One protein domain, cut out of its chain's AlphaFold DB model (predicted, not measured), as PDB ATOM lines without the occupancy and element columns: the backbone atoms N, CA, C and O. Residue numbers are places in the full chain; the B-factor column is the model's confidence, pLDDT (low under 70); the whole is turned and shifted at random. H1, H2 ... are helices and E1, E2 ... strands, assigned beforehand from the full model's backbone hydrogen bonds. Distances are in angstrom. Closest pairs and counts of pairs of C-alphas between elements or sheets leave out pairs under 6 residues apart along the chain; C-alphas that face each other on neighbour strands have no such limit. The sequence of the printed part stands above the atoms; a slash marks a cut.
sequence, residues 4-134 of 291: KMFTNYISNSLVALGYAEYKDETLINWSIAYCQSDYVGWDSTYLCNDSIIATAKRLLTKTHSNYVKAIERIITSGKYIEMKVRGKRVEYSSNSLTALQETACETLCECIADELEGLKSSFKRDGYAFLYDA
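AT A GLANCE: This is residues 4 to 134 of the 291 residues of an uncharacterized protein of Photobacterium carnosum (UniProt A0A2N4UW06). One long helix, H5, runs nearly the whole length of an elongated body, and the other parts are set along it in two groups. Beside its first half the helical hairpin H3 and H4 crosses it about perpendicular, with the strand hairpin E3 and E4 close by; along its second half lie H1, running opposite ways to it, and the strand hairpin E1 and E2, while short H2 packs on H1. The printed part has 131 residues, with five named helices and four named strands in the order H1 H2 E1 E2 H3 H4 E3 E4 H5; the strands make two separate antiparallel sheets of two, and the class is mostly helix. The whole is compact, with a radius of gyration of the C-alphas of 16.2 A, and spans 52 by 27 by 21 A.

HOW THE PARTS SIT: H1, residues 4 to 16, touches H2, residues 20 to 23, with residues 11 to 15 alone; the closest C-alphas are those of Ser 11 and Tyr 22, 5.5 A apart. E1, residues 28 to 31, and E2, residues 39 to 42, form an antiparallel hairpin, with N 29 and O 41 within hydrogen-bond range at 2.9 A. H3, residues 49 to 60, and H4, residues 65 to 76, touch as a helical hairpin at a shallow tilt of 5 degrees, closest at the C-alphas of Ala 56 and Val 68, 5.7 A. E3, residues 81 to 84, and E4, residues 89 to 92, form another antiparallel hairpin, with N 91 and O 82 at 2.8 A. H5, residues 99 to 134, touches H4 with residues 100 to 105 alone, about perpendicular at 81 degrees; the closest C-alphas are those of Tyr 67 and Ala 104, 4.8 A. It touches H3 with residues 108 to 112 alone, at 86 degrees, closest at Ala 56 and Leu 108, C-alphas 6.4 A apart. The closest C-alphas of E2 and H5, Val 40 and Lys 120, are 5.6 A apart. H1 and H5 are close but not clearly touching, at a shallow tilt of 32 degrees. H1 and H3 are apart. In H1, H3, H4 and H5 every O i to N i+4 pair is within hydrogen-bond range; H2 is too short for one.

IN THESE COORDINATES: H1 begins at C-alpha 4, (268.040, 242.232, 139.994), and is 18.0 A long; H3 is 15.7 A and H4 16.8 A. H5 runs 51.6 A from C-alpha 99, (263.014, 253.182, 181.951), to C-alpha 134, (256.030, 242.297, 131.985).

THE WHOLE: The two C-alphas farthest apart, Ser 96 and Ala 134, are 53.7 A apart. The printed part has no cut and no long link. Mean pLDDT of the printed part is 77.5; residues 30 to 38, 43 to 46, 80 to 96 and 127 to 134 are under 70.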
ATOM      1  N   LYS A   4     267.182 241.098 139.626       71.69
ATOM      2  CA  LYS A   4     268.040 242.232 139.994       71.69
ATOM      3  C   LYS A   4     267.302 243.576 140.002       71.69
ATOM      4  O   LYS A   4     267.508 244.384 140.897       71.69
ATOM      5  N   MET A   5     266.433 243.837 139.025       73.50
ATOM      6  CA  MET A   5     265.681 245.098 138.970       73.50
ATOM      7  C   MET A   5     264.669 245.212 140.116       73.50
ATOM      8  O   MET A   5     264.517 246.295 140.679       73.50
ATOM      9  N   PHE A   6     264.013 244.112 140.493       74.38
ATOM     10  CA  PHE A   6     263.071 244.121 141.612       74.38
ATOM     11  C   PHE A   6     263.784 244.200 142.971       74.38
ATOM     12  O   PHE A   6     263.381 244.989 143.825       74.38
ATOM     13  N   THR A   7     264.906 243.495 143.148       82.06
ATOM     14  CA  THR A   7     265.765 243.647 144.336       82.06
ATOM     15  C   THR A   7     266.249 245.092 144.494       82.06
ATOM     16  O   THR A   7     266.156 245.650 145.588       82.06
ATOM     17  N   ASN A   8     266.646 245.752 143.398       84.06
ATOM     18  CA  ASN A   8     266.998 247.176 143.408       84.06
ATOM     19  C   ASN A   8     265.827 248.070 143.832       84.06
ATOM     20  O   ASN A   8     266.026 249.032 144.571       84.06
ATOM     21  N   TYR A   9     264.611 247.789 143.355       85.81
ATOM     22  CA  TYR A   9     263.413 248.538 143.744       85.81
ATOM     23  C   TYR A   9     263.153 248.440 145.252       85.81
ATOM     24  O   TYR A   9     262.964 249.469 145.907       85.81
ATOM     25  N   ILE A  10     263.219 247.230 145.816       86.06
ATOM     26  CA  ILE A  10     263.062 247.006 147.260       86.06
ATOM     27  C   ILE A  10     264.170 247.734 148.033       86.06
ATOM     28  O   ILE A  10     263.875 248.502 148.948       86.06
ATOM     29  N   SER A  11     265.432 247.543 147.635       89.12
ATOM     30  CA  SER A  11     266.601 248.167 148.268       89.12
ATOM     31  C   SER A  11     266.477 249.691 148.306       89.12
ATOM     32  O   SER A  11     266.529 250.295 149.378       89.12
ATOM     33  N   ASN A  12     266.208 250.321 147.161       90.44
ATOM     34  CA  ASN A  12     266.055 251.772 147.073       90.44
ATOM     35  C   ASN A  12     264.891 252.287 147.927       90.44
ATOM     36  O   ASN A  12     265.010 253.341 148.553       90.44
ATOM     37  N   SER A  13     263.787 251.540 147.986       90.12
ATOM     38  CA  SER A  13     262.626 251.894 148.805       90.12
ATOM     39  C   SER A  13     262.952 251.854 150.302       90.12
ATOM     40  O   SER A  13     262.598 252.777 151.033       90.12
ATOM     41  N   LEU A  14     263.680 250.832 150.764       89.19
ATOM     42  CA  LEU A  14     264.117 250.714 152.160       89.19
ATOM     43  C   LEU A  14     265.143 251.793 152.535       89.19
ATOM     44  O   LEU A  14     265.005 252.448 153.570       89.19
ATOM     45  N   VAL A  15     266.127 252.045 151.668       89.38
ATOM     46  CA  VAL A  15     267.136 253.097 151.873       89.38
ATOM     47  C   VAL A  15     266.477 254.476 151.964       89.38
ATOM     48  O   VAL A  15     266.814 255.259 152.853       89.38
ATOM     49  N   ALA A  16     265.488 254.765 151.113       89.00
ATOM     50  CA  ALA A  16     264.739 256.024 151.151       89.00
ATOM     51  C   ALA A  16     263.953 256.226 152.461       89.00
ATOM     52  O   ALA A  16     263.710 257.363 152.869       89.00
ATOM     53  N   LEU A  17     263.585 255.138 153.145       88.88
ATOM     54  CA  LEU A  17     262.900 255.166 154.440       88.88
ATOM     55  C   LEU A  17     263.853 255.244 155.643       88.88
ATOM     56  O   LEU A  17     263.384 255.345 156.781       88.88
ATOM     57  N   GLY A  18     265.166 255.270 155.406       86.81
ATOM     58  CA  GLY A  18     266.190 255.406 156.443       86.81
ATOM     59  C   GLY A  18     266.840 254.092 156.874       86.81
ATOM     60  O   GLY A  18     267.581 254.098 157.848       86.81
ATOM     61  N   TYR A  19     266.598 252.991 156.157       87.38
ATOM     62  CA  TYR A  19     267.238 251.698 156.406       87.38
ATOM     63  C   TYR A  19     268.446 251.510 155.477       87.38
ATOM     64  O   TYR A  19     268.388 250.787 154.479       87.38
ATOM     65  N   ALA A  20     269.527 252.242 155.753       86.81
ATOM     66  CA  ALA A  20     270.684 252.344 154.859       86.81
ATOM     67  C   ALA A  20     271.430 251.014 154.640       86.81
ATOM     68  O   ALA A  20     272.121 250.849 153.636       86.81
ATOM     69  N   GLU A  21     271.285 250.064 155.559       83.44
ATOM     70  CA  GLU A  21     271.921 248.747 155.530       83.44
ATOM     71  C   GLU A  21     271.439 247.919 154.340       83.44
ATOM     72  O   GLU A  21     272.240 247.241 153.706       83.44
ATOM     73  N   TYR A  22     270.162 248.045 153.965       85.38
ATOM     74  CA  TYR A  22     269.582 247.334 152.821       85.38
ATOM     75  C   TYR A  22     270.033 247.880 151.464       85.38
ATOM     76  O   TYR A  22     269.549 247.427 150.428       85.38
ATOM     77  N   LYS A  23     270.988 248.821 151.441       86.62
ATOM     78  CA  LYS A  23     271.800 249.082 150.250       86.62
ATOM     79  C   LYS A  23     272.597 247.838 149.840       86.62
ATOM     80  O   LYS A  23     272.877 247.665 148.659       86.62
ATOM     81  N   ASP A  24     272.970 246.995 150.803       82.88
ATOM     82  CA  ASP A  24     273.450 245.650 150.510       82.88
ATOM     83  C   ASP A  24     272.254 244.748 150.180       82.88
ATOM     84  O   ASP A  24     271.512 244.294 151.053       82.88
ATOM     85  N   GLU A  25     272.065 244.508 148.884       80.00
ATOM     86  CA  GLU A  25     270.989 243.682 148.339       80.00
ATOM     87  C   GLU A  25     271.018 242.235 148.855       80.00
ATOM     88  O   GLU A  25     269.983 241.574 148.839       80.00
ATOM     89  N   THR A  26     272.160 241.738 149.352       80.31
ATOM     90  CA  THR A  26     272.267 240.369 149.891       80.31
ATOM     91  C   THR A  26     271.459 240.161 151.170       80.31
ATOM     92  O   THR A  26     271.148 239.026 151.524       80.31
ATOM     93  N   LEU A  27     271.071 241.252 151.835       77.56
ATOM     94  CA  LEU A  27     270.245 241.244 153.042       77.56
ATOM     95  C   LEU A  27     268.740 241.183 152.741       77.56
ATOM     96  O   LEU A  27     267.927 241.113 153.669       77.56
ATOM     97  N   ILE A  28     268.362 241.258 151.464       77.62
ATOM     98  CA  ILE A  28     266.981 241.198 150.992       77.62
ATOM     99  C   ILE A  28     266.755 239.814 150.400       77.62
ATOM    100  O   ILE A  28     267.498 239.358 149.535       77.62
ATOM    101  N   ASN A  29     265.684 239.159 150.825       73.56
ATOM    102  CA  ASN A  29     265.305 237.866 150.287       73.56
ATOM    103  C   ASN A  29     263.813 237.873 149.960       73.56
ATOM    104  O   ASN A  29     262.976 238.272 150.769       73.56
ATOM    105  N   TRP A  30     263.475 237.484 148.739       69.44
ATOM    106  CA  TRP A  30     262.103 237.477 148.270       69.44
ATOM    107  C   TRP A  30     261.879 236.370 147.239       69.44
ATOM    108  O   TRP A  30     262.781 235.984 146.499       69.44
ATOM    109  N   SER A  31     260.649 235.874 147.199       62.25
ATOM    110  CA  SER A  31     260.116 234.940 146.218       62.25
ATOM    111  C   SER A  31     258.697 235.365 145.863       62.25
ATOM    112  O   SER A  31     257.854 235.581 146.734       62.25
ATOM    113  N   ILE A  32     258.418 235.477 144.572       59.12
ATOM    114  CA  ILE A  32     257.069 235.664 144.037       59.12
ATOM    115  C   ILE A  32     256.825 234.451 143.140       59.12
ATOM    116  O   ILE A  32     257.693 234.138 142.329       59.12
ATOM    117  N   ALA A  33     255.710 233.736 143.332       56.56
ATOM    118  CA  ALA A  33     255.369 232.533 142.563       56.56
ATOM    119  C   ALA A  33     256.379 231.365 142.688       56.56
ATOM    120  O   ALA A  33     256.839 230.784 141.707       56.56
ATOM    121  N   TYR A  34     256.679 230.961 143.924       44.53
ATOM    122  CA  TYR A  34     257.332 229.687 144.227       44.53
ATOM    123  C   TYR A  34     256.321 228.789 144.949       44.53
ATOM    124  O   TYR A  34     255.689 229.250 145.899       44.53
ATOM    125  N   CYS A  35     256.160 227.530 144.522       39.09
ATOM    126  CA  CYS A  35     255.089 226.593 144.919       39.09
ATOM    127  C   CYS A  35     254.927 226.321 146.435       39.09
ATOM    128  O   CYS A  35     254.093 225.506 146.822       39.09
ATOM    129  N   GLN A  36     255.693 226.986 147.308       42.28
ATOM    130  CA  GLN A  36     255.603 226.850 148.761       42.28
ATOM    131  C   GLN A  36     255.634 228.162 149.573       42.28
ATOM    132  O   GLN A  36     255.611 228.081 150.799       42.28
ATOM    133  N   SER A  37     255.668 229.358 148.964       50.69
ATOM    134  CA  SER A  37     255.205 230.637 149.564       50.69
ATOM    135  C   SER A  37     255.672 231.843 148.749       50.69
ATOM    136  O   SER A  37     256.858 231.963 148.429       50.69
ATOM    137  N   ASP A  38     254.775 232.798 148.490       63.75
ATOM    138  CA  ASP A  38     255.239 234.145 148.162       63.75
ATOM    139  C   ASP A  38     255.606 234.872 149.442       63.75
ATOM    140  O   ASP A  38     254.832 234.959 150.406       63.75
ATOM    141  N   TYR A  39     256.798 235.426 149.410       70.25
ATOM    142  CA  TYR A  39     257.461 235.959 150.564       70.25
ATOM    143  C   TYR A  39     258.327 237.121 150.102       70.25
ATOM    144  O   TYR A  39     259.049 237.047 149.120       70.25
ATOM    145  N   VAL A  40     258.250 238.218 150.833       75.56
ATOM    146  CA  VAL A  40     259.280 239.244 150.814       75.56
ATOM    147  C   VAL A  40     259.766 239.333 152.244       75.56
ATOM    148  O   VAL A  40     258.974 239.275 153.193       75.56
ATOM    149  N   GLY A  41     261.068 239.415 152.415       72.38
ATOM    150  CA  GLY A  41     261.654 239.588 153.714       72.38
ATOM    151  C   GLY A  41     263.080 240.070 153.638       72.38
ATOM    152  O   GLY A  41     263.659 240.355 152.594       72.38
ATOM    153  N   TRP A  42     263.616 240.187 154.828       74.75
ATOM    154  CA  TRP A  42     264.888 240.807 155.088       74.75
ATOM    155  C   TRP A  42     265.536 239.982 156.181       74.75
ATOM    156  O   TRP A  42     264.847 239.467 157.077       74.75
ATOM    157  N   ASP A  43     266.848 239.832 156.086       65.75
ATOM    158  CA  ASP A  43     267.602 239.142 157.114       65.75
ATOM    159  C   ASP A  43     267.500 239.878 158.451       65.75
ATOM    160  O   ASP A  43     267.028 241.015 158.554       65.75
ATOM    161  N   SER A  44     267.902 239.184 159.517       62.41
ATOM    162  CA  SER A  44     267.997 239.766 160.858       62.41
ATOM    163  C   SER A  44     269.173 240.743 160.924       62.41
ATOM    164  O   SER A  44     270.120 240.524 161.672       62.41
ATOM    165  N   THR A  45     269.141 241.783 160.099       57.72
ATOM    166  CA  THR A  45     270.173 242.802 160.037       57.72
ATOM    167  C   THR A  45     269.953 243.796 161.161       57.72
ATOM    168  O   THR A  45     268.838 244.251 161.422       57.72
ATOM    169  N   TYR A  46     271.043 244.122 161.833       67.94
ATOM    170  CA  TYR A  46     271.096 245.155 162.845       67.94
ATOM    171  C   TYR A  46     271.038 246.528 162.179       67.94
ATOM    172  O   TYR A  46     271.785 246.789 161.237       67.94
ATOM    173  N   LEU A  47     270.177 247.410 162.684       73.62
ATOM    174  CA  LEU A  47     270.201 248.813 162.282       73.62
ATOM    175  C   LEU A  47     271.440 249.484 162.872       73.62
ATOM    176  O   LEU A  47     271.694 249.400 164.072       73.62
ATOM    177  N   CYS A  48     272.205 250.171 162.034       79.81
ATOM    178  CA  CYS A  48     273.286 251.029 162.467       79.81
ATOM    179  C   CYS A  48     272.727 252.255 163.197       79.81
ATOM    180  O   CYS A  48     271.579 252.664 163.004       79.81
ATOM    181  N   ASN A  49     273.559 252.873 164.033       81.69
ATOM    182  CA  ASN A  49     273.158 254.016 164.855       81.69
ATOM    183  C   ASN A  49     272.530 255.160 164.037       81.69
ATOM    184  O   ASN A  49     271.553 255.765 164.482       81.69
ATOM    185  N   ASP A  50     273.047 255.431 162.836       82.62
ATOM    186  CA  ASP A  50     272.531 256.494 161.970       82.62
ATOM    187  C   ASP A  50     271.122 256.167 161.458       82.62
ATOM    188  O   ASP A  50     270.224 257.011 161.549       82.62
ATOM    189  N   SER A  51     270.899 254.926 161.015       85.81
ATOM    190  CA  SER A  51     269.574 254.429 160.634       85.81
ATOM    191  C   SER A  51     268.613 254.464 161.821       85.81
ATOM    192  O   SER A  51     267.487 254.927 161.681       85.81
ATOM    193  N   ILE A  52     269.045 254.075 163.029       86.88
ATOM    194  CA  ILE A  52     268.201 254.138 164.235       86.88
ATOM    195  C   ILE A  52     267.723 255.571 164.501       86.88
ATOM    196  O   ILE A  52     266.534 255.785 164.742       86.88
ATOM    197  N   ILE A  53     268.610 256.571 164.426       87.62
ATOM    198  CA  ILE A  53     268.233 257.979 164.639       87.62
ATOM    199  C   ILE A  53     267.303 258.474 163.530       87.62
ATOM    200  O   ILE A  53     266.303 259.137 163.821       87.62
ATOM    201  N   ALA A  54     267.629 258.183 162.268       88.44
ATOM    202  CA  ALA A  54     266.831 258.604 161.121       88.44
ATOM    203  C   ALA A  54     265.406 258.037 161.205       88.44
ATOM    204  O   ALA A  54     264.424 258.781 161.109       88.44
ATOM    205  N   THR A  55     265.294 256.743 161.487       89.19
ATOM    206  CA  THR A  55     264.023 256.032 161.605       89.19
ATOM    207  C   THR A  55     263.242 256.484 162.841       89.19
ATOM    208  O   THR A  55     262.041 256.734 162.741       89.19
ATOM    209  N   ALA A  56     263.907 256.734 163.978       90.56
ATOM    210  CA  ALA A  56     263.270 257.310 165.165       90.56
ATOM    211  C   ALA A  56     262.668 258.693 164.892       90.56
ATOM    212  O   ALA A  56     261.523 258.956 165.259       90.56
ATOM    213  N   LYS A  57     263.407 259.579 164.212       91.62
ATOM    214  CA  LYS A  57     262.897 260.901 163.817       91.62
ATOM    215  C   LYS A  57     261.685 260.782 162.899       91.62
ATOM    216  O   LYS A  57     260.698 261.492 163.067       91.62
ATOM    217  N   ARG A  58     261.726 259.867 161.936       93.38
ATOM    218  CA  ARG A  58     260.635 259.706 160.975       93.38
ATOM    219  C   ARG A  58     259.371 259.121 161.610       93.38
ATOM    220  O   ARG A  58     258.289 259.663 161.392       93.38
ATOM    221  N   LEU A  59     259.508 258.055 162.400       91.00
ATOM    222  CA  LEU A  59     258.377 257.304 162.955       91.00
ATOM    223  C   LEU A  59     257.817 257.918 164.243       91.00
ATOM    224  O   LEU A  59     256.606 257.907 164.451       91.00
ATOM    225  N   LEU A  60     258.669 258.487 165.104       92.56
ATOM    226  CA  LEU A  60     258.269 258.892 166.454       92.56
ATOM    227  C   LEU A  60     258.173 260.407 166.661       92.56
ATOM    228  O   LEU A  60     257.528 260.824 167.616       92.56
ATOM    229  N   THR A  61     258.747 261.275 165.816       90.44
ATOM    230  CA  THR A  61     258.762 262.728 166.111       90.44
ATOM    231  C   THR A  61     257.366 263.336 166.268       90.44
ATOM    232  O   THR A  61     257.190 264.221 167.106       90.44
ATOM    233  N   LYS A  62     256.371 262.867 165.505       85.00
ATOM    234  CA  LYS A  62     255.004 263.413 165.555       85.00
ATOM    235  C   LYS A  62     254.222 262.992 166.802       85.00
ATOM    236  O   LYS A  62     253.364 263.745 167.246       85.00
ATOM    237  N   THR A  63     254.502 261.811 167.344       86.75
ATOM    238  CA  THR A  63     253.715 261.188 168.422       86.75
ATOM    239  C   THR A  63     254.469 261.152 169.753       86.75
ATOM    240  O   THR A  63     253.868 261.351 170.802       86.75
ATOM    241  N   HIS A  64     255.793 260.989 169.719       89.19
ATOM    242  CA  HIS A  64     256.660 260.759 170.875       89.19
ATOM    243  C   HIS A  64     258.030 261.454 170.723       89.19
ATOM    244  O   HIS A  64     259.094 260.833 170.778       89.19
ATOM    245  N   SER A  65     258.042 262.779 170.536       89.56
ATOM    246  CA  SER A  65     259.287 263.558 170.352       89.56
ATOM    247  C   SER A  65     260.307 263.421 171.500       89.56
ATOM    248  O   SER A  65     261.516 263.553 171.296       89.56
ATOM    249  N   ASN A  66     259.839 263.125 172.713       92.25
ATOM    250  CA  ASN A  66     260.663 262.809 173.877       92.25
ATOM    251  C   ASN A  66     261.417 261.474 173.728       92.25
ATOM    252  O   ASN A  66     262.550 261.383 174.196       92.25
ATOM    253  N   TYR A  67     260.835 260.473 173.059       93.88
ATOM    254  CA  TYR A  67     261.486 259.182 172.803       93.88
ATOM    255  C   TYR A  67     262.633 259.324 171.806       93.88
ATOM    256  O   TYR A  67     263.706 258.773 172.032       93.88
ATOM    257  N   VAL A  68     262.468 260.168 170.783       92.00
ATOM    258  CA  VAL A  68     263.550 260.499 169.839       92.00
ATOM    259  C   VAL A  68     264.773 261.046 170.579       92.00
ATOM    260  O   VAL A  68     265.878 260.539 170.411       92.00
ATOM    261  N   LYS A  69     264.575 262.018 171.481       92.06
ATOM    262  CA  LYS A  69     265.666 262.573 172.303       92.06
ATOM    263  C   LYS A  69     266.283 261.537 173.245       92.06
ATOM    264  O   LYS A  69     267.474 261.618 173.542       92.06
ATOM    265  N   ALA A  70     265.486 260.601 173.762       90.69
ATOM    266  CA  ALA A  70     265.986 259.527 174.614       90.69
ATOM    267  C   ALA A  70     266.926 258.602 173.829       90.69
ATOM    268  O   ALA A  70     268.026 258.335 174.307       90.69
ATOM    269  N   ILE A  71     266.541 258.214 172.610       90.06
ATOM    270  CA  ILE A  71     267.342 257.387 171.697       90.06
ATOM    271  C   ILE A  71     268.628 258.109 171.273       90.06
ATOM    272  O   ILE A  71     269.713 257.540 171.380       90.06
ATOM    273  N   GLU A  72     268.547 259.389 170.891       90.62
ATOM    274  CA  GLU A  72     269.730 260.194 170.549       90.62
ATOM    275  C   GLU A  72     270.750 260.229 171.697       90.62
ATOM    276  O   GLU A  72     271.957 260.117 171.471       90.62
ATOM    277  N   ARG A  73     270.282 260.333 172.950       88.81
ATOM    278  CA  ARG A  73     271.154 260.304 174.134       88.81
ATOM    279  C   ARG A  73     271.825 258.950 174.346       88.81
ATOM    280  O   ARG A  73     272.967 258.937 174.796       88.81
ATOM    281  N   ILE A  74     271.151 257.837 174.039       86.62
ATOM    282  CA  ILE A  74     271.752 256.494 174.125       86.62
ATOM    283  C   ILE A  74     272.945 256.419 173.172       86.62
ATOM    284  O   ILE A  74     274.061 256.140 173.610       86.62
ATOM    285  N   ILE A  75     272.732 256.770 171.905       85.25
ATOM    286  CA  ILE A  75     273.766 256.698 170.866       85.25
ATOM    287  C   ILE A  75     274.912 257.676 171.157       85.25
ATOM    288  O   ILE A  75     276.080 257.296 171.115       85.25
ATOM    289  N   THR A  76     274.598 258.912 171.559       85.81
ATOM    290  CA  THR A  76     275.614 259.922 171.916       85.81
ATOM    291  C   THR A  76     276.450 259.501 173.131       85.81
ATOM    292  O   THR A  76     277.610 259.884 173.247       85.81
ATOM    293  N   SER A  77     275.893 258.684 174.035       82.81
ATOM    294  CA  SER A  77     276.620 258.144 175.193       82.81
ATOM    295  C   SER A  77     277.581 256.993 174.856       82.81
ATOM    296  O   SER A  77     278.182 256.423 175.764       82.81
ATOM    297  N   GLY A  78     277.732 256.644 173.573       73.19
ATOM    298  CA  GLY A  78     278.614 255.570 173.113       73.19
ATOM    299  C   GLY A  78     278.058 254.167 173.356       73.19
ATOM    300  O   GLY A  78     278.796 253.188 173.259       73.19
ATOM    301  N   LYS A  79     276.768 254.051 173.690       74.88
ATOM    302  CA  LYS A  79     276.075 252.764 173.804       74.88
ATOM    303  C   LYS A  79     275.578 252.327 172.431       74.88
ATOM    304  O   LYS A  79     275.197 253.172 171.622       74.88
ATOM    305  N   TYR A  80     275.545 251.019 172.191       69.69
ATOM    306  CA  TYR A  80     274.945 250.461 170.982       69.69
ATOM    307  C   TYR A  80     273.528 249.957 171.280       69.69
ATOM    308  O   TYR A  80     273.243 249.478 172.383       69.69
ATOM    309  N   ILE A  81     272.646 250.093 170.292       69.25
ATOM    310  CA  ILE A  81     271.293 249.535 170.300       69.25
ATOM    311  C   ILE A  81     271.256 248.509 169.174       69.25
ATOM    312  O   ILE A  81     271.464 248.860 168.017       69.25
ATOM    313  N   GLU A  82     270.980 247.256 169.506       68.25
ATOM    314  CA  GLU A  82     270.763 246.207 168.519       68.25
ATOM    315  C   GLU A  82     269.263 245.932 168.421       68.25
ATOM    316  O   GLU A  82     268.633 245.438 169.355       68.25
ATOM    317  N   MET A  83     268.662 246.288 167.286       66.94
ATOM    318  CA  MET A  83     267.233 246.076 167.059       66.94
ATOM    319  C   MET A  83     267.038 244.890 166.124       66.94
ATOM    320  O   MET A  83     267.340 244.979 164.936       66.94
ATOM    321  N   LYS A  84     266.493 243.788 166.647       64.75
ATOM    322  CA  LYS A  84     266.077 242.654 165.827       64.75
ATOM    323  C   LYS A  84     264.602 242.800 165.475       64.75
ATOM    324  O   LYS A  84     263.711 242.512 166.275       64.75
ATOM    325  N   VAL A  85     264.361 243.208 164.234       56.66
ATOM    326  CA  VAL A  85     263.021 243.444 163.680       56.66
ATOM    327  C   VAL A  85     262.160 242.171 163.720       56.66
ATOM    328  O   VAL A  85     260.988 242.213 164.096       56.66
ATOM    329  N   ARG A  86     262.737 241.003 163.403       51.72
ATOM    330  CA  ARG A  86     262.005 239.727 163.397       51.72
ATOM    331  C   ARG A  86     262.049 239.067 164.778       51.72
ATOM    332  O   ARG A  86     262.964 238.304 165.096       51.72
ATOM    333  N   GLY A  87     261.045 239.396 165.588       49.88
ATOM    334  CA  GLY A  87     260.856 238.875 166.946       49.88
ATOM    335  C   GLY A  87     260.632 239.935 168.027       49.88
ATOM    336  O   GLY A  87     260.622 239.556 169.193       49.88
ATOM    337  N   LYS A  88     260.469 241.223 167.662       59.06
ATOM    338  CA  LYS A  88     260.297 242.349 168.607       59.06
ATOM    339  C   LYS A  88     261.330 242.313 169.741       59.06
ATOM    340  O   LYS A  88     260.989 242.421 170.916       59.06
ATOM    341  N   ARG A  89     262.596 242.069 169.399       58.62
ATOM    342  CA  ARG A  89     263.654 241.913 170.397       58.62
ATOM    343  C   ARG A  89     264.645 243.047 170.242       58.62
ATOM    344  O   ARG A  89     265.270 243.191 169.194       58.62
ATOM    345  N   VAL A  90     264.774 243.832 171.300       57.69
ATOM    346  CA  VAL A  90     265.813 244.845 171.411       57.69
ATOM    347  C   VAL A  90     266.873 244.320 172.364       57.69
ATOM    348  O   VAL A  90     266.558 243.885 173.470       57.69
ATOM    349  N   GLU A  91     268.120 244.319 171.913       63.16
ATOM    350  CA  GLU A  91     269.279 244.001 172.734       63.16
ATOM    351  C   GLU A  91     270.097 245.272 172.962       63.16
ATOM    352  O   GLU A  91     270.253 246.121 172.081       63.16
ATOM    353  N   TYR A  92     270.598 245.418 174.184       66.19
ATOM    354  CA  TYR A  92     271.340 246.594 174.607       66.19
ATOM    355  C   TYR A  92     272.683 246.173 175.179       66.19
ATOM    356  O   TYR A  92     272.789 245.178 175.895       66.19
ATOM    357  N   SER A  93     273.700 246.988 174.927       55.31
ATOM    358  CA  SER A  93     275.061 246.739 175.397       55.31
ATOM    359  C   SER A  93     275.262 246.876 176.907       55.31
ATOM    360  O   SER A  93     276.311 246.488 177.423       55.31
ATOM    361  N   SER A  94     274.309 247.479 177.631       57.09
ATOM    362  CA  SER A  94     274.479 247.800 179.049       57.09
ATOM    363  C   SER A  94     273.179 247.717 179.855       57.09
ATOM    364  O   SER A  94     272.149 248.248 179.451       57.09
ATOM    365  N   ASN A  95     273.271 247.172 181.074       58.56
ATOM    366  CA  ASN A  95     272.197 247.115 182.087       58.56
ATOM    367  C   ASN A  95     271.852 248.492 182.704       58.56
ATOM    368  O   ASN A  95     271.478 248.578 183.870       58.56
ATOM    369  N   SER A  96     272.082 249.596 181.991       65.94
ATOM    370  CA  SER A  96     271.980 250.955 182.545       65.94
ATOM    371  C   SER A  96     271.244 251.920 181.624       65.94
ATOM    372  O   SER A  96     271.617 253.093 181.509       65.94
ATOM    373  N   LEU A  97     270.230 251.430 180.914       78.44
ATOM    374  CA  LEU A  97     269.235 252.309 180.322       78.44
ATOM    375  C   LEU A  97     268.255 252.760 181.406       78.44
ATOM    376  O   LEU A  97     267.987 252.065 182.380       78.44
ATOM    377  N   THR A  98     267.773 253.988 181.273       85.88
ATOM    378  CA  THR A  98     266.638 254.452 182.078       85.88
ATOM    379  C   THR A  98     265.352 253.819 181.551       85.88
ATOM    380  O   THR A  98     265.262 253.554 180.355       85.88
ATOM    381  N   ALA A  99     264.321 253.689 182.391       86.19
ATOM    382  CA  ALA A  99     263.014 253.182 181.951       86.19
ATOM    383  C   ALA A  99     262.477 253.931 180.712       86.19
ATOM    384  O   ALA A  99     261.936 253.327 179.797       86.19
ATOM    385  N   LEU A 100     262.707 255.251 180.624       88.75
ATOM    386  CA  LEU A 100     262.324 256.044 179.450       88.75
ATOM    387  C   LEU A 100     263.069 255.622 178.172       88.75
ATOM    388  O   LEU A 100     262.492 255.657 177.090       88.75
ATOM    389  N   GLN A 101     264.353 255.284 178.283       88.69
ATOM    390  CA  GLN A 101     265.180 254.844 177.158       88.69
ATOM    391  C   GLN A 101     264.786 253.444 176.689       88.69
ATOM    392  O   GLN A 101     264.692 253.227 175.486       88.69
ATOM    393  N   GLU A 102     264.504 252.540 177.626       86.75
ATOM    394  CA  GLU A 102     264.006 251.193 177.326       86.75
ATOM    395  C   GLU A 102     262.669 251.272 176.585       86.75
ATOM    396  O   GLU A 102     262.568 250.798 175.456       86.75
ATOM    397  N   THR A 103     261.689 251.995 177.143       89.31
ATOM    398  CA  THR A 103     260.381 252.178 176.498       89.31
ATOM    399  C   THR A 103     260.500 252.857 175.132       89.31
ATOM    400  O   THR A 103     259.790 252.489 174.198       89.31
ATOM    401  N   ALA A 104     261.400 253.836 174.975       90.19
ATOM    402  CA  ALA A 104     261.617 254.499 173.690       90.19
ATOM    403  C   ALA A 104     262.131 253.527 172.615       90.19
ATOM    404  O   ALA A 104     261.658 253.559 171.479       90.19
ATOM    405  N   CYS A 105     263.078 252.659 172.971       87.19
ATOM    406  CA  CYS A 105     263.636 251.660 172.069       87.19
ATOM    407  C   CYS A 105     262.640 250.540 171.742       87.19
ATOM    408  O   CYS A 105     262.535 250.154 170.579       87.19
ATOM    409  N   GLU A 106     261.871 250.061 172.719       87.12
ATOM    410  CA  GLU A 106     260.788 249.096 172.496       87.12
ATOM    411  C   GLU A 106     259.728 249.667 171.548       87.12
ATOM    412  O   GLU A 106     259.430 249.058 170.524       87.12
ATOM    413  N   THR A 107     259.255 250.889 171.816       89.81
ATOM    414  CA  THR A 107     258.270 251.581 170.964       89.81
ATOM    415  C   THR A 107     258.790 251.748 169.537       89.81
ATOM    416  O   THR A 107     258.063 251.512 168.572       89.81
ATOM    417  N   LEU A 108     260.062 252.134 169.376       88.94
ATOM    418  CA  LEU A 108     260.679 252.227 168.057       88.94
ATOM    419  C   LEU A 108     260.711 250.863 167.354       88.94
ATOM    420  O   LEU A 108     260.405 250.793 166.167       88.94
ATOM    421  N   CYS A 109     261.058 249.791 168.071       85.81
ATOM    422  CA  CYS A 109     261.115 248.438 167.516       85.81
ATOM    423  C   CYS A 109     259.754 248.001 166.974       85.81
ATOM    424  O   CYS A 109     259.679 247.453 165.876       85.81
ATOM    425  N   GLU A 110     258.683 248.289 167.715       85.81
ATOM    426  CA  GLU A 110     257.319 247.992 167.283       85.81
ATOM    427  C   GLU A 110     256.924 248.793 166.042       85.81
ATOM    428  O   GLU A 110     256.480 248.201 165.063       85.81
ATOM    429  N   CYS A 111     257.172 250.106 166.025       88.50
ATOM    430  CA  CYS A 111     256.875 250.939 164.857       88.50
ATOM    431  C   CYS A 111     257.638 250.490 163.598       88.50
ATOM    432  O   CYS A 111     257.089 250.529 162.500       88.50
ATOM    433  N   ILE A 112     258.896 250.063 163.747       86.50
ATOM    434  CA  ILE A 112     259.704 249.531 162.641       86.50
ATOM    435  C   ILE A 112     259.142 248.194 162.153       86.50
ATOM    436  O   ILE A 112     259.031 247.979 160.947       86.50
ATOM    437  N   ALA A 113     258.774 247.297 163.072       82.00
ATOM    438  CA  ALA A 113     258.181 246.011 162.718       82.00
ATOM    439  C   ALA A 113     256.861 246.190 161.950       82.00
ATOM    440  O   ALA A 113     256.669 245.550 160.916       82.00
ATOM    441  N   ASP A 114     255.998 247.098 162.412       85.69
ATOM    442  CA  ASP A 114     254.716 247.396 161.773       85.69
ATOM    443  C   ASP A 114     254.905 248.005 160.374       85.69
ATOM    444  O   ASP A 114     254.234 247.603 159.421       85.69
ATOM    445  N   GLU A 115     255.849 248.938 160.215       87.75
ATOM    446  CA  GLU A 115     256.159 249.515 158.906       87.75
ATOM    447  C   GLU A 115     256.691 248.466 157.926       87.75
ATOM    448  O   GLU A 115     256.230 248.401 156.784       87.75
ATOM    449  N   LEU A 116     257.650 247.644 158.354       84.94
ATOM    450  CA  LEU A 116     258.257 246.639 157.486       84.94
ATOM    451  C   LEU A 116     257.241 245.563 157.078       84.94
ATOM    452  O   LEU A 116     257.243 245.143 155.920       84.94
ATOM    453  N   GLU A 117     256.320 245.159 157.957       83.12
ATOM    454  CA  GLU A 117     255.238 244.243 157.565       83.12
ATOM    455  C   GLU A 117     254.260 244.900 156.570       83.12
ATOM    456  O   GLU A 117     253.826 244.263 155.604       83.12
ATOM    457  N   GLY A 118     253.972 246.197 156.733       84.06
ATOM    458  CA  GLY A 118     253.183 246.965 155.765       84.06
ATOM    459  C   GLY A 118     253.846 247.042 154.383       84.06
ATOM    460  O   GLY A 118     253.206 246.781 153.360       84.06
ATOM    461  N   LEU A 119     255.150 247.330 154.344       86.44
ATOM    462  CA  LEU A 119     255.934 247.386 153.106       86.44
ATOM    463  C   LEU A 119     256.010 246.037 152.408       86.44
ATOM    464  O   LEU A 119     255.884 245.977 151.191       86.44
ATOM    465  N   LYS A 120     256.156 244.947 153.159       83.62
ATOM    466  CA  LYS A 120     256.182 243.586 152.617       83.62
ATOM    467  C   LYS A 120     254.930 243.264 151.803       83.62
ATOM    468  O   LYS A 120     255.037 242.691 150.721       83.62
ATOM    469  N   SER A 121     253.756 243.676 152.279       80.31
ATOM    470  CA  SER A 121     252.506 243.521 151.526       80.31
ATOM    471  C   SER A 121     252.470 244.400 150.275       80.31
ATOM    472  O   SER A 121     252.043 243.931 149.219       80.31
ATOM    473  N   SER A 122     252.965 245.641 150.361       81.12
ATOM    474  CA  SER A 122     253.079 246.524 149.193       81.12
ATOM    475  C   SER A 122     254.024 245.943 148.148       81.12
ATOM    476  O   SER A 122     253.618 245.785 147.008       81.12
ATOM    477  N   PHE A 123     255.236 245.539 148.528       83.19
ATOM    478  CA  PHE A 123     256.197 244.960 147.594       83.19
ATOM    479  C   PHE A 123     255.698 243.649 147.006       83.19
ATOM    480  O   PHE A 123     255.867 243.441 145.815       83.19
ATOM    481  N   LYS A 124     255.020 242.790 147.778       79.25
ATOM    482  CA  LYS A 124     254.392 241.590 147.213       79.25
ATOM    483  C   LYS A 124     253.388 241.960 146.113       79.25
ATOM    484  O   LYS A 124     253.457 241.406 145.022       79.25
ATOM    485  N   ARG A 125     252.497 242.924 146.368       75.19
ATOM    486  CA  ARG A 125     251.528 243.417 145.373       75.19
ATOM    487  C   ARG A 125     252.215 244.055 144.165       75.19
ATOM    488  O   ARG A 125     251.858 243.734 143.039       75.19
ATOM    489  N   ASP A 126     253.171 244.946 144.396       75.69
ATOM    490  CA  ASP A 126     253.890 245.649 143.334       75.69
ATOM    491  C   ASP A 126     254.666 244.639 142.478       75.69
ATOM    492  O   ASP A 126     254.660 244.732 141.259       75.69
ATOM    493  N   GLY A 127     255.251 243.615 143.098       69.44
ATOM    494  CA  GLY A 127     255.905 242.507 142.414       69.44
ATOM    495  C   GLY A 127     254.968 241.699 141.512       69.44
ATOM    496  O   GLY A 127     255.368 241.352 140.405       69.44
ATOM    497  N   TYR A 128     253.715 241.461 141.922       66.62
ATOM    498  CA  TYR A 128     252.706 240.882 141.026       66.62
ATOM    499  C   TYR A 128     252.322 241.828 139.896       66.62
ATOM    500  O   TYR A 128     252.272 241.397 138.754       66.62
ATOM    501  N   ALA A 129     252.078 243.108 140.187       63.81
ATOM    502  CA  ALA A 129     251.774 244.089 139.148       63.81
ATOM    503  C   ALA A 129     252.900 244.153 138.102       63.81
ATOM    504  O   ALA A 129     252.628 244.137 136.911       63.81
ATOM    505  N   PHE A 130     254.163 244.098 138.537       64.31
ATOM    506  CA  PHE A 130     255.317 244.009 137.642       64.31
ATOM    507  C   PHE A 130     255.397 242.696 136.857       64.31
ATOM    508  O   PHE A 130     255.860 242.722 135.720       64.31
ATOM    509  N   LEU A 131     255.010 241.562 137.450       58.44
ATOM    510  CA  LEU A 131     254.926 240.281 136.744       58.44
ATOM    511  C   LEU A 131     253.898 240.376 135.607       58.44
ATOM    512  O   LEU A 131     254.219 240.054 134.470       58.44
ATOM    513  N   TYR A 132     252.708 240.900 135.909       55.84
ATOM    514  CA  TYR A 132     251.630 241.070 134.937       55.84
ATOM    515  C   TYR A 132     251.968 242.105 133.852       55.84
ATOM    516  O   TYR A 132     251.765 241.836 132.673       55.84
ATOM    517  N   ASP A 133     252.564 243.248 134.210       53.09
ATOM    518  CA  ASP A 133     252.970 244.283 133.245       53.09
ATOM    519  C   ASP A 133     254.147 243.843 132.353       53.09
ATOM    520  O   ASP A 133     254.341 244.378 131.262       53.09
ATOM    521  N   ALA A 134     254.964 242.882 132.799       49.41
ATOM    522  CA  ALA A 134     256.030 242.297 131.985       49.41
ATOM    523  C   ALA A 134     255.524 241.227 131.000       49.41
ATOM    524  O   ALA A 134     256.275 240.872 130.092       49.41
TER     525      ALA A 134